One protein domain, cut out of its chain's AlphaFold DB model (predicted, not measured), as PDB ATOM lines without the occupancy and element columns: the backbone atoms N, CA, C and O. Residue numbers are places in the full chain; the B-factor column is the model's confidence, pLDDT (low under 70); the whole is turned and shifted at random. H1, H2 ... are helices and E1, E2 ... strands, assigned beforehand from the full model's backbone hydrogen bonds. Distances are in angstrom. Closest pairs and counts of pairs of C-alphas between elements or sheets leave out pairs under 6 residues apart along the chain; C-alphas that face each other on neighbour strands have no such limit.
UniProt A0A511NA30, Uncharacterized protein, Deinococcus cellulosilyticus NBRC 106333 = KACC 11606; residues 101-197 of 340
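Overview. This is residues 101 to 197 of the 340 residues of an uncharacterized protein of Deinococcus cellulosilyticus NBRC 106333 = KACC 11606 (UniProt A0A511NA30). A curled sheet, E1 E2 E4 E3, runs on into two helices, H1 and H2, which stretch nearly parallel toward a smaller sheet, E5 E6 E7, at the other end. A long link, residues 121 to 149, returns from H1 to the first sheet, and its residues 139 to 146 stick out. The printed part has 97 residues with two named helices and seven named strands, in chain order E1 E2 H1 E3 E4 H2 E5 E6 E7; both sheets are antiparallel and the class is mixed. It is compact, with a radius of gyration of the C-alphas of 14.1 A and spans of 42 by 30 by 23 A.

Along the chain. E1 is residues 101 to 103, from C-alpha 101 at (18.553, 45.427, 42.808); E2 is 106 to 110, E4 156 to 160 and E3 150 to 153. H1 is residues 111 to 120, 14.2 A long, and H2 161 to 171, 15.7 A. E5 is residues 175 to 177, E6 183 to 186 and E7 189 to 193, ending at C-alpha 193 (18.379, 40.700, 33.499).

Arrangement. Within hydrogen-bond range are N 101 and O 108 of hairpin E1 and E2, 2.9 A, N 109 and O 159 of E2 and E4, 2.9 A, and N 158 and O 151 of hairpin E3 and E4, 2.7 A. E2, H1 and E3 form a split strand-helix-strand unit, two strands of one sheet with H1 between them along the chain and E4 between them in the sheet, its crossover right-handed. H1 and H2 only just touch, with 3 pairs of C-alphas within 8 A, closest Ala 114 and Leu 164 at 6.8 A. They run the same way at a shallow tilt of 12 degrees. Every O i to N i+4 pair is within range in H1, 6 of 7 in H2. H2 only grazes the meander E5 E6 E7, each strand the antiparallel neighbour of the one before; N 175 and O 185 are 2.8 A apart, N 184 and O 191 2.8 A.

Size, cuts and confidence. The farthest C-alphas, Gly 142 and Asn 188, are 43.4 A apart. The printed part has no cut, and H1 to E3 is its one long link. The pLDDT is under 70 at residues 101 to 105 and 124 to 150.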
ATOM      1  N   LEU A 101      17.820  45.145  41.573       49.94
ATOM      2  CA  LEU A 101      18.553  45.427  42.808       49.94
ATOM      3  C   LEU A 101      19.252  44.141  43.255       49.94
ATOM      4  O   LEU A 101      18.592  43.126  43.476       49.94
ATOM      5  N   ALA A 102      20.577  44.179  43.383       51.62
ATOM      6  CA  ALA A 102      21.360  43.084  43.943       51.62
ATOM      7  C   ALA A 102      21.650  43.379  45.421       51.62
ATOM      8  O   ALA A 102      22.297  44.376  45.743       51.62
ATOM      9  N   LEU A 103      21.162  42.526  46.321       52.72
ATOM     10  CA  LEU A 103      21.436  42.599  47.756       52.72
ATOM     11  C   LEU A 103      22.086  41.290  48.197       52.72
ATOM     12  O   LEU A 103      21.417  40.268  48.270       52.72
ATOM     13  N   THR A 104      23.388  41.323  48.493       54.25
ATOM     14  CA  THR A 104      24.106  40.288  49.270       54.25
ATOM     15  C   THR A 104      23.891  38.821  48.841       54.25
ATOM     16  O   THR A 104      23.988  37.953  49.699       54.25
ATOM     17  N   ASN A 105      23.642  38.550  47.546       63.19
ATOM     18  CA  ASN A 105      23.339  37.249  46.887       63.19
ATOM     19  C   ASN A 105      21.872  37.018  46.485       63.19
ATOM     20  O   ASN A 105      21.547  35.998  45.880       63.19
ATOM     21  N   GLU A 106      20.983  37.967  46.751       76.00
ATOM     22  CA  GLU A 106      19.628  37.977  46.215       76.00
ATOM     23  C   GLU A 106      19.514  39.006  45.088       76.00
ATOM     24  O   GLU A 106      20.058  40.111  45.163       76.00
ATOM     25  N   ALA A 107      18.790  38.640  44.033       83.25
ATOM     26  CA  ALA A 107      18.436  39.549  42.954       83.25
ATOM     27  C   ALA A 107      16.947  39.863  43.022       83.25
ATOM     28  O   ALA A 107      16.119  38.962  43.162       83.25
ATOM     29  N   PHE A 108      16.613  41.140  42.890       85.75
ATOM     30  CA  PHE A 108      15.250  41.639  42.952       85.75
ATOM     31  C   PHE A 108      14.891  42.394  41.675       85.75
ATOM     32  O   PHE A 108      15.580  43.339  41.301       85.75
ATOM     33  N   ILE A 109      13.789  42.021  41.034       85.25
ATOM     34  CA  ILE A 109      13.234  42.678  39.841       85.25
ATOM     35  C   ILE A 109      12.016  43.523  40.232       85.25
ATOM     36  O   ILE A 109      11.280  43.142  41.138       85.25
ATOM     37  N   GLN A 110      11.767  44.661  39.575       86.00
ATOM     38  CA  GLN A 110      10.543  45.432  39.836       86.00
ATOM     39  C   GLN A 110       9.288  44.587  39.569       86.00
ATOM     40  O   GLN A 110       9.179  43.933  38.532       86.00
ATOM     41  N   ARG A 111       8.311  44.633  40.485       86.06
ATOM     42  CA  ARG A 111       7.084  43.815  40.417       86.06
ATOM     43  C   ARG A 111       6.313  44.043  39.121       86.06
ATOM     44  O   ARG A 111       5.870  43.078  38.517       86.06
ATOM     45  N   GLN A 112       6.188  45.301  38.688       85.19
ATOM     46  CA  GLN A 112       5.509  45.645  37.437       85.19
ATOM     47  C   GLN A 112       6.161  44.945  36.240       85.19
ATOM     48  O   GLN A 112       5.472  44.371  35.411       85.19
ATOM     49  N   GLN A 113       7.490  44.925  36.191       84.06
ATOM     50  CA  GLN A 113       8.230  44.316  35.090       84.06
ATOM     51  C   GLN A 113       8.157  42.793  35.102       84.06
ATOM     52  O   GLN A 113       8.053  42.166  34.050       84.06
ATOM     53  N   ALA A 114       8.199  42.193  36.295       87.19
ATOM     54  CA  ALA A 114       7.933  40.770  36.445       87.19
ATOM     55  C   ALA A 114       6.514  40.429  35.961       87.19
ATOM     56  O   ALA A 114       6.348  39.452  35.243       87.19
ATOM     57  N   GLN A 115       5.514  41.252  36.292       85.88
ATOM     58  CA  GLN A 115       4.135  41.043  35.852       85.88
ATOM     59  C   GLN A 115       3.988  41.178  34.332       85.88
ATOM     60  O   GLN A 115       3.474  40.262  33.706       85.88
ATOM     61  N   GLU A 116       4.514  42.249  33.730       85.56
ATOM     62  CA  GLU A 116       4.497  42.455  32.272       85.56
ATOM     63  C   GLU A 116       5.125  41.270  31.522       85.56
ATOM     64  O   GLU A 116       4.638  40.848  30.475       85.56
ATOM     65  N   LEU A 117       6.200  40.701  32.067       84.06
ATOM     66  CA  LEU A 117       6.818  39.502  31.521       84.06
ATOM     67  C   LEU A 117       5.895  38.275  31.598       84.06
ATOM     68  O   LEU A 117       5.754  37.560  30.606       84.06
ATOM     69  N   LEU A 118       5.291  38.018  32.757       86.94
ATOM     70  CA  LEU A 118       4.383  36.880  32.939       86.94
ATOM     71  C   LEU A 118       3.135  37.010  32.053       86.94
ATOM     72  O   LEU A 118       2.727  36.031  31.429       86.94
ATOM     73  N   ASP A 119       2.601  38.224  31.920       86.00
ATOM     74  CA  ASP A 119       1.458  38.530  31.056       86.00
ATOM     75  C   ASP A 119       1.789  38.255  29.581       86.00
ATOM     76  O   ASP A 119       1.012  37.608  28.877       86.00
ATOM     77  N   ASN A 120       2.977  38.665  29.118       83.25
ATOM     78  CA  ASN A 120       3.451  38.399  27.752       83.25
ATOM     79  C   ASN A 120       3.648  36.903  27.457       83.25
ATOM     80  O   ASN A 120       3.599  36.494  26.299       83.25
ATOM     81  N   LEU A 121       3.875  36.091  28.491       83.38
ATOM     82  CA  LEU A 121       3.978  34.634  28.395       83.38
ATOM     83  C   LEU A 121       2.617  33.929  28.481       83.38
ATOM     84  O   LEU A 121       2.566  32.704  28.416       83.38
ATOM     85  N   GLY A 122       1.514  34.666  28.650       86.50
ATOM     86  CA  GLY A 122       0.191  34.076  28.850       86.50
ATOM     87  C   GLY A 122       0.066  33.290  30.160       86.50
ATOM     88  O   GLY A 122      -0.837  32.464  30.297       86.50
ATOM     89  N   ILE A 123       0.957  33.531  31.127       83.06
ATOM     90  CA  ILE A 123       0.908  32.906  32.449       83.06
ATOM     91  C   ILE A 123      -0.147  33.666  33.261       83.06
ATOM     92  O   ILE A 123       0.123  34.732  33.812       83.06
ATOM     93  N   ALA A 124      -1.378  33.145  33.279       64.06
ATOM     94  CA  ALA A 124      -2.516  33.779  33.946       64.06
ATOM     95  C   ALA A 124      -2.251  34.018  35.452       64.06
ATOM     96  O   ALA A 124      -1.796  33.130  36.169       64.06
ATOM     97  N   ALA A 125      -2.540  35.237  35.919       47.84
ATOM     98  CA  ALA A 125      -2.210  35.761  37.249       47.84
ATOM     99  C   ALA A 125      -2.999  35.143  38.439       47.84
ATOM    100  O   ALA A 125      -4.064  34.561  38.225       47.84
ATOM    101  N   PRO A 126      -2.570  35.377  39.704       51.88
ATOM    102  CA  PRO A 126      -1.292  35.945  40.115       51.88
ATOM    103  C   PRO A 126      -0.390  34.843  40.679       51.88
ATOM    104  O   PRO A 126      -0.794  34.065  41.542       51.88
ATOM    105  N   VAL A 127       0.888  34.844  40.303       55.72
ATOM    106  CA  VAL A 127       1.890  34.448  41.295       55.72
ATOM    107  C   VAL A 127       1.715  35.481  42.399       55.72
ATOM    108  O   VAL A 127       2.158  36.621  42.252       55.72
ATOM    109  N   GLU A 128       0.935  35.155  43.432       59.78
ATOM    110  CA  GLU A 128       0.803  36.017  44.595       59.78
ATOM    111  C   GLU A 128       2.207  36.134  45.157       59.78
ATOM    112  O   GLU A 128       2.685  35.233  45.831       59.78
ATOM    113  N   PHE A 129       2.907  37.211  44.807       63.50
ATOM    114  CA  PHE A 129       4.123  37.591  45.493       63.50
ATOM    115  C   PHE A 129       3.651  38.030  46.871       63.50
ATOM    116  O   PHE A 129       2.989  39.075  46.933       63.50
ATOM    117  N   PRO A 130       3.902  37.248  47.942       57.06
ATOM    118  CA  PRO A 130       3.401  37.616  49.251       57.06
ATOM    119  C   PRO A 130       3.852  39.043  49.554       57.06
ATOM    120  O   PRO A 130       5.029  39.385  49.366       57.06
ATOM    121  N   GLU A 131       2.912  39.899  49.944       56.16
ATOM    122  CA  GLU A 131       3.283  41.233  50.391       56.16
ATOM    123  C   GLU A 131       4.123  41.086  51.663       56.16
ATOM    124  O   GLU A 131       3.836  40.212  52.493       56.16
ATOM    125  N   PRO A 132       5.167  41.908  51.853       54.03
ATOM    126  CA  PRO A 132       5.851  41.925  53.129       54.03
ATOM    127  C   PRO A 132       4.812  42.363  54.173       54.03
ATOM    128  O   PRO A 132       4.055  43.303  53.901       54.03
ATOM    129  N   PRO A 133       4.739  41.734  55.357       51.81
ATOM    130  CA  PRO A 133       3.819  42.177  56.400       51.81
ATOM    131  C   PRO A 133       4.006  43.682  56.647       51.81
ATOM    132  O   PRO A 133       5.136  44.146  56.842       51.81
ATOM    133  N   HIS A 134       2.909  44.451  56.577       45.34
ATOM    134  CA  HIS A 134       2.931  45.914  56.659       45.34
ATOM    135  C   HIS A 134       3.828  46.392  57.812       45.34
ATOM    136  O   HIS A 134       3.615  46.033  58.967       45.34
ATOM    137  N   GLY A 135       4.833  47.215  57.497       42.66
ATOM    138  CA  GLY A 135       5.752  47.765  58.498       42.66
ATOM    139  C   GLY A 135       7.112  47.075  58.605       42.66
ATOM    140  O   GLY A 135       7.915  47.508  59.431       42.66
ATOM    141  N   THR A 136       7.439  46.099  57.749       41.72
ATOM    142  CA  THR A 136       8.835  45.654  57.574       41.72
ATOM    143  C   THR A 136       9.658  46.765  56.911       41.72
ATOM    144  O   THR A 136       9.942  46.772  55.716       41.72
ATOM    145  N   ARG A 137      10.054  47.762  57.709       41.03
ATOM    146  CA  ARG A 137      11.334  48.438  57.496       41.03
ATOM    147  C   ARG A 137      12.395  47.353  57.616       41.03
ATOM    148  O   ARG A 137      12.258  46.487  58.472       41.03
ATOM    149  N   PHE A 138      13.412  47.392  56.764       43.94
ATOM    150  CA  PHE A 138      14.564  46.497  56.827       43.94
ATOM    151  C   PHE A 138      15.259  46.641  58.182       43.94
ATOM    152  O   PHE A 138      16.214  47.400  58.342       43.94
ATOM    153  N   LEU A 139      14.751  45.947  59.186       33.25
ATOM    154  CA  LEU A 139      15.486  45.672  60.389       33.25
ATOM    155  C   LEU A 139      16.351  44.476  60.020       33.25
ATOM    156  O   LEU A 139      15.864  43.357  59.874       33.25
ATOM    157  N   TYR A 140      17.644  44.740  59.834       37.84
ATOM    158  CA  TYR A 140      18.702  43.752  60.033       37.84
ATOM    159  C   TYR A 140      18.654  43.293  61.507       37.84
ATOM    160  O   TYR A 140      19.558  43.557  62.292       37.84
ATOM    161  N   GLU A 141      17.557  42.673  61.934       27.50
ATOM    162  CA  GLU A 141      17.405  42.125  63.275       27.50
ATOM    163  C   GLU A 141      17.715  40.629  63.215       27.50
ATOM    164  O   GLU A 141      16.860  39.796  62.941       27.50
ATOM    165  N   GLY A 142      18.993  40.314  63.443       33.28
ATOM    166  CA  GLY A 142      19.468  39.017  63.929       33.28
ATOM    167  C   GLY A 142      19.238  37.800  63.026       33.28
ATOM    168  O   GLY A 142      18.242  37.105  63.174       33.28
ATOM    169  N   ASN A 143      20.232  37.464  62.192       34.47
ATOM    170  CA  ASN A 143      20.539  36.123  61.643       34.47
ATOM    171  C   ASN A 143      19.411  35.266  61.026       34.47
ATOM    172  O   ASN A 143      19.639  34.103  60.699       34.47
ATOM    173  N   ARG A 144      18.212  35.804  60.809       37.91
ATOM    174  CA  ARG A 144      17.128  35.132  60.093       37.91
ATOM    175  C   ARG A 144      16.715  36.003  58.923       37.91
ATOM    176  O   ARG A 144      15.785  36.795  59.025       37.91
ATOM    177  N   LEU A 145      17.400  35.821  57.794       42.88
ATOM    178  CA  LEU A 145      16.843  36.158  56.488       42.88
ATOM    179  C   LEU A 145      15.592  35.289  56.300       42.88
ATOM    180  O   LEU A 145      15.653  34.172  55.788       42.88
ATOM    181  N   ALA A 146      14.443  35.756  56.788       43.66
ATOM    182  CA  ALA A 146      13.175  35.270  56.285       43.66
ATOM    183  C   ALA A 146      13.193  35.588  54.788       43.66
ATOM    184  O   ALA A 146      13.292  36.762  54.431       43.66
ATOM    185  N   ARG A 147      13.191  34.546  53.939       53.56
ATOM    186  CA  ARG A 147      13.124  34.643  52.471       53.56
ATOM    187  C   ARG A 147      12.087  35.703  52.133       53.56
ATOM    188  O   ARG A 147      10.900  35.442  52.306       53.56
ATOM    189  N   THR A 148      12.524  36.913  51.795       58.50
ATOM    190  CA  THR A 148      11.586  38.024  51.676       58.50
ATOM    191  C   THR A 148      11.077  37.980  50.242       58.50
ATOM    192  O   THR A 148      11.846  38.234  49.314       58.50
ATOM    193  N   PRO A 149       9.813  37.591  50.021       63.34
ATOM    194  CA  PRO A 149       9.289  37.391  48.676       63.34
ATOM    195  C   PRO A 149       9.318  38.661  47.834       63.34
ATOM    196  O   PRO A 149       9.447  38.620  46.608       63.34
ATOM    197  N   SER A 150       9.187  39.793  48.513       69.88
ATOM    198  CA  SER A 150       9.107  41.099  47.908       69.88
ATOM    199  C   SER A 150       9.795  42.144  48.775       69.88
ATOM    200  O   SER A 150       9.937  42.009  49.987       69.88
ATOM    201  N   LEU A 151      10.251  43.202  48.126       79.62
ATOM    202  CA  LEU A 151      10.987  44.294  48.731       79.62
ATOM    203  C   LEU A 151      10.332  45.609  48.344       79.62
ATOM    204  O   LEU A 151       9.835  45.724  47.230       79.62
ATOM    205  N   ARG A 152      10.374  46.635  49.195       76.12
ATOM    206  CA  ARG A 152      10.068  48.003  48.751       76.12
ATOM    207  C   ARG A 152      11.332  48.847  48.776       76.12
ATOM    208  O   ARG A 152      11.963  48.981  49.820       76.12
ATOM    209  N   TRP A 153      11.681  49.436  47.639       73.62
ATOM    210  CA  TRP A 153      12.797  50.371  47.506       73.62
ATOM    211  C   TRP A 153      12.300  51.633  46.810       73.62
ATOM    212  O   TRP A 153      11.771  51.555  45.704       73.62
ATOM    213  N   ASN A 154      12.445  52.798  47.451       79.38
ATOM    214  CA  ASN A 154      11.852  54.064  46.987       79.38
ATOM    215  C   ASN A 154      10.346  53.935  46.675       79.38
ATOM    216  O   ASN A 154       9.895  54.330  45.604       79.38
ATOM    217  N   ASP A 155       9.594  53.303  47.583       83.06
ATOM    218  CA  ASP A 155       8.164  52.967  47.451       83.06
ATOM    219  C   ASP A 155       7.788  52.029  46.292       83.06
ATOM    220  O   ASP A 155       6.634  51.597  46.215       83.06
ATOM    221  N   GLN A 156       8.748  51.628  45.457       80.38
ATOM    222  CA  GLN A 156       8.536  50.682  44.370       80.38
ATOM    223  C   GLN A 156       8.643  49.243  44.881       80.38
ATOM    224  O   GLN A 156       9.609  48.923  45.582       80.38
ATOM    225  N   PRO A 157       7.675  48.369  44.560       85.06
ATOM    226  CA  PRO A 157       7.746  46.962  44.906       85.06
ATOM    227  C   PRO A 157       8.706  46.223  43.967       85.06
ATOM    228  O   PRO A 157       8.634  46.341  42.745       85.06
ATOM    229  N   PHE A 158       9.568  45.406  44.549       85.06
ATOM    230  CA  PHE A 158      10.419  44.450  43.869       85.06
ATOM    231  C   PHE A 158      10.084  43.039  44.341       85.06
ATOM    232  O   PHE A 158       9.525  42.848  45.418       85.06
ATOM    233  N   VAL A 159      10.444  42.054  43.536       85.69
ATOM    234  CA  VAL A 159      10.201  40.631  43.741       85.69
ATOM    235  C   VAL A 159      11.534  39.906  43.651       85.69
ATOM    236  O   VAL A 159      12.334  40.204  42.762       85.69
ATOM    237  N   ASN A 160      11.783  38.957  44.552       87.31
ATOM    238  CA  ASN A 160      12.986  38.130  44.484       87.31
ATOM    239  C   ASN A 160      12.949  37.245  43.222       87.31
ATOM    240  O   ASN A 160      11.943  36.594  42.928       87.31
ATOM    241  N   ILE A 161      14.056  37.205  42.479       89.44
ATOM    242  CA  ILE A 161      14.178  36.510  41.192       89.44
ATOM    243  C   ILE A 161      13.786  35.032  41.264       89.44
ATOM    244  O   ILE A 161      13.285  34.486  40.288       89.44
ATOM    245  N   SER A 162      13.949  34.388  42.419       86.75
ATOM    246  CA  SER A 162      13.607  32.976  42.616       86.75
ATOM    247  C   SER A 162      12.116  32.710  42.403       86.75
ATOM    248  O   SER A 162      11.752  31.660  41.882       86.75
ATOM    249  N   TYR A 163      11.252  33.673  42.743       86.31
ATOM    250  CA  TYR A 163       9.813  33.570  42.485       86.31
ATOM    251  C   TYR A 163       9.491  33.751  41.005       86.31
ATOM    252  O   TYR A 163       8.620  33.059  40.483       86.31
ATOM    253  N   LEU A 164      10.215  34.641  40.316       88.88
ATOM    254  CA  LEU A 164      10.090  34.770  38.869       88.88
ATOM    255  C   LEU A 164      10.524  33.474  38.172       88.88
ATOM    256  O   LEU A 164       9.812  32.997  37.300       88.88
ATOM    257  N   LEU A 165      11.649  32.876  38.573       91.31
ATOM    258  CA  LEU A 165      12.127  31.613  38.002       91.31
ATOM    259  C   LEU A 165      11.115  30.483  38.190       91.31
ATOM    260  O   LEU A 165      10.831  29.773  37.231       91.31
ATOM    261  N   LEU A 166      10.528  30.366  39.385       88.12
ATOM    262  CA  LEU A 166       9.485  29.379  39.657       88.12
ATOM    263  C   LEU A 166       8.282  29.557  38.720       88.12
ATOM    264  O   LEU A 166       7.769  28.577  38.190       88.12
ATOM    265  N   ALA A 167       7.856  30.800  38.493       88.62
ATOM    266  CA  ALA A 167       6.763  31.116  37.578       88.62
ATOM    267  C   ALA A 167       7.116  30.792  36.118       88.62
ATOM    268  O   ALA A 167       6.336  30.169  35.407       88.62
ATOM    269  N   LEU A 168       8.322  31.163  35.681       90.88
ATOM    270  CA  LEU A 168       8.821  30.877  34.336       90.88
ATOM    271  C   LEU A 168       8.923  29.368  34.069       90.88
ATOM    272  O   LEU A 168       8.560  28.916  32.987       90.88
ATOM    273  N   GLN A 169       9.350  28.582  35.060       90.81
ATOM    274  CA  GLN A 169       9.424  27.120  34.965       90.81
ATOM    275  C   GLN A 169       8.048  26.454  34.807       90.81
ATOM    276  O   GLN A 169       7.973  25.358  34.256       90.81
ATOM    277  N   GLN A 170       6.958  27.099  35.242       88.31
ATOM    278  CA  GLN A 170       5.595  26.604  34.999       88.31
ATOM    279  C   GLN A 170       5.162  26.768  33.537       88.31
ATOM    280  O   GLN A 170       4.336  25.990  33.067       88.31
ATOM    281  N   ALA A 171       5.724  27.745  32.818       89.56
ATOM    282  CA  ALA A 171       5.469  27.932  31.389       89.56
ATOM    283  C   ALA A 171       6.329  27.024  30.504       89.56
ATOM    284  O   ALA A 171       5.938  26.706  29.388       89.56
ATOM    285  N   GLY A 172       7.490  26.582  30.988       91.81
ATOM    286  CA  GLY A 172       8.323  25.623  30.276       91.81
ATOM    287  C   GLY A 172       9.782  25.633  30.728       91.81
ATOM    288  O   GLY A 172      10.146  26.328  31.679       91.81
ATOM    289  N   PRO A 173      10.654  24.868  30.046       94.75
ATOM    290  CA  PRO A 173      12.078  24.832  30.360       94.75
ATOM    291  C   PRO A 173      12.724  26.216  30.225       94.75
ATOM    292  O   PRO A 173      12.739  26.804  29.141       94.75
ATOM    293  N   VAL A 174      13.303  26.715  31.318       96.69
ATOM    294  CA  VAL A 174      13.994  28.010  31.349       96.69
ATOM    295  C   VAL A 174      15.454  27.818  30.962       96.69
ATOM    296  O   VAL A 174      16.171  27.065  31.615       96.69
ATOM    297  N   LYS A 175      15.916  28.513  29.922       97.75
ATOM    298  CA  LYS A 175      17.333  28.562  29.533       97.75
ATOM    299  C   LYS A 175      17.974  29.863  29.994       97.75
ATOM    300  O   LYS A 175      17.370  30.923  29.854       97.75
ATOM    301  N   VAL A 176      19.202  29.788  30.488       97.50
ATOM    302  CA  VAL A 176      20.018  30.921  30.929       97.50
ATOM    303  C   VAL A 176      21.197  31.069  29.975       97.50
ATOM    304  O   VAL A 176      22.008  30.155  29.842       97.50
ATOM    305  N   ASP A 177      21.291  32.217  29.315       97.44
ATOM    306  CA  ASP A 177      22.395  32.561  28.417       97.44
ATOM    307  C   ASP A 177      23.232  33.705  29.005       97.44
ATOM    308  O   ASP A 177      22.693  34.740  29.400       97.44
ATOM    309  N   GLY A 178      24.552  33.523  29.053       96.50
ATOM    310  CA  GLY A 178      25.494  34.477  29.641       96.50
ATOM    311  C   GLY A 178      25.565  34.457  31.175       96.50
ATOM    312  O   GLY A 178      24.611  34.133  31.876       96.50
ATOM    313  N   TRP A 179      26.738  34.818  31.707       96.50
ATOM    314  CA  TRP A 179      26.956  34.970  33.152       96.50
ATOM    315  C   TRP A 179      26.652  36.386  33.641       96.50
ATOM    316  O   TRP A 179      26.011  36.554  34.671       96.50
ATOM    317  N   THR A 180      27.108  37.407  32.914       95.31
ATOM    318  CA  THR A 180      26.846  38.817  33.222       95.31
ATOM    319  C   THR A 180      25.734  39.330  32.324       95.31
ATOM    320  O   THR A 180      25.795  39.167  31.108       95.31
ATOM    321  N   ASN A 181      24.753  39.977  32.935       94.31
ATOM    322  CA  ASN A 181      23.478  40.358  32.351       94.31
ATOM    323  C   ASN A 181      22.771  39.180  31.668       94.31
ATOM    324  O   ASN A 181      22.559  39.217  30.451       94.31
ATOM    325  N   PRO A 182      22.472  38.106  32.428       96.31
ATOM    326  CA  PRO A 182      21.976  36.869  31.854       96.31
ATOM    327  C   PRO A 182      20.657  37.088  31.114       96.31
ATOM    328  O   PRO A 182      19.796  37.857  31.548       96.31
ATOM    329  N   VAL A 183      20.490  36.366  30.009       95.94
ATOM    330  CA  VAL A 183      19.251  36.327  29.238       95.94
ATOM    331  C   VAL A 183      18.507  35.040  29.565       95.94
ATOM    332  O   VAL A 183      18.950  33.947  29.210       95.94
ATOM    333  N   LEU A 184      17.354  35.170  30.214       95.25
ATOM    334  CA  LEU A 184      16.419  34.068  30.408       95.25
ATOM    335  C   LEU A 184      15.608  33.862  29.133       95.25
ATOM    336  O   LEU A 184      15.112  34.826  28.553       95.25
ATOM    337  N   SER A 185      15.469  32.617  28.694       95.56
ATOM    338  CA  SER A 185      14.648  32.253  27.539       95.56
ATOM    339  C   SER A 185      13.667  31.151  27.921       95.56
ATOM    340  O   SER A 185      14.081  30.120  28.449       95.56
ATOM    341  N   VAL A 186      12.388  31.372  27.633       95.00
ATOM    342  CA  VAL A 186      11.298  30.402  27.814       95.00
ATOM    343  C   VAL A 186      10.484  30.422  26.534       95.00
ATOM    344  O   VAL A 186      10.002  31.480  26.130       95.00
ATOM    345  N   GLU A 187      10.394  29.277  25.862       90.56
ATOM    346  CA  GLU A 187       9.802  29.178  24.523       90.56
ATOM    347  C   GLU A 187      10.407  30.212  23.545       90.56
ATOM    348  O   GLU A 187      11.610  30.179  23.277       90.56
ATOM    349  N   ASN A 188       9.588  31.134  23.026       89.69
ATOM    350  CA  ASN A 188       9.993  32.199  22.104       89.69
ATOM    351  C   ASN A 188      10.271  33.541  22.807       89.69
ATOM    352  O   ASN A 188      10.646  34.514  22.150       89.69
ATOM    353  N   THR A 189      10.106  33.606  24.127       89.38
ATOM    354  CA  THR A 189      10.278  34.832  24.911       89.38
ATOM    355  C   THR A 189      11.668  34.882  25.521       89.38
ATOM    356  O   THR A 189      12.172  33.896  26.061       89.38
ATOM    357  N   ARG A 190      12.296  36.059  25.449       93.75
ATOM    358  CA  ARG A 190      13.638  36.312  25.980       93.75
ATOM    359  C   ARG A 190      13.640  37.541  26.870       93.75
ATOM    360  O   ARG A 190      13.031  38.553  26.531       93.75
ATOM    361  N   VAL A 191      14.370  37.465  27.975       90.25
ATOM    362  CA  VAL A 191      14.425  38.510  28.997       90.25
ATOM    363  C   VAL A 191      15.852  38.713  29.446       90.25
ATOM    364  O   VAL A 191      16.453  37.808  30.012       90.25
ATOM    365  N   SER A 192      16.383  39.912  29.228       91.69
ATOM    366  CA  SER A 192      17.681  40.295  29.777       91.69
ATOM    367  C   SER A 192      17.508  40.770  31.213       91.69
ATOM    368  O   SER A 192      16.669  41.625  31.498       91.69
ATOM    369  N   LEU A 193      18.337  40.261  32.112       89.25
ATOM    370  CA  LEU A 193      18.379  40.700  33.499       89.25
ATOM    371  C   LEU A 193      19.604  41.579  33.717       89.25
ATOM    372  O   LEU A 193      20.697  41.200  33.314       89.25
ATOM    373  N   GLY A 194      19.433  42.734  34.360       87.56
ATOM    374  CA  GLY A 194      20.513  43.705  34.533       87.56
ATOM    375  C   GLY A 194      20.824  44.516  33.270       87.56
ATOM    376  O   GLY A 194      20.255  44.315  32.190       87.56
ATOM    377  N   THR A 195      21.714  45.494  33.423       87.31
ATOM    378  CA  THR A 195      22.157  46.407  32.357       87.31
ATOM    379  C   THR A 195      23.669  46.622  32.443       87.31
ATOM    380  O   THR A 195      24.281  46.245  33.442       87.31
ATOM    381  N   PRO A 196      24.333  47.203  31.431       88.19
ATOM    382  CA  PRO A 196      25.742  47.584  31.560       88.19
ATOM    383  C   PRO A 196      26.009  48.532  32.742       88.19
ATOM    384  O   PRO A 196      27.038  48.419  33.400       88.19
ATOM    385  N   GLU A 197      25.068  49.428  33.045       86.06
ATOM    386  CA  GLU A 197      25.149  50.390  34.153       86.06
ATOM    387  C   GLU A 197      24.835  49.750  35.511       86.06
ATOM    388  O   GLU A 197      25.233  50.269  36.554       86.06
TER     389      GLU A 197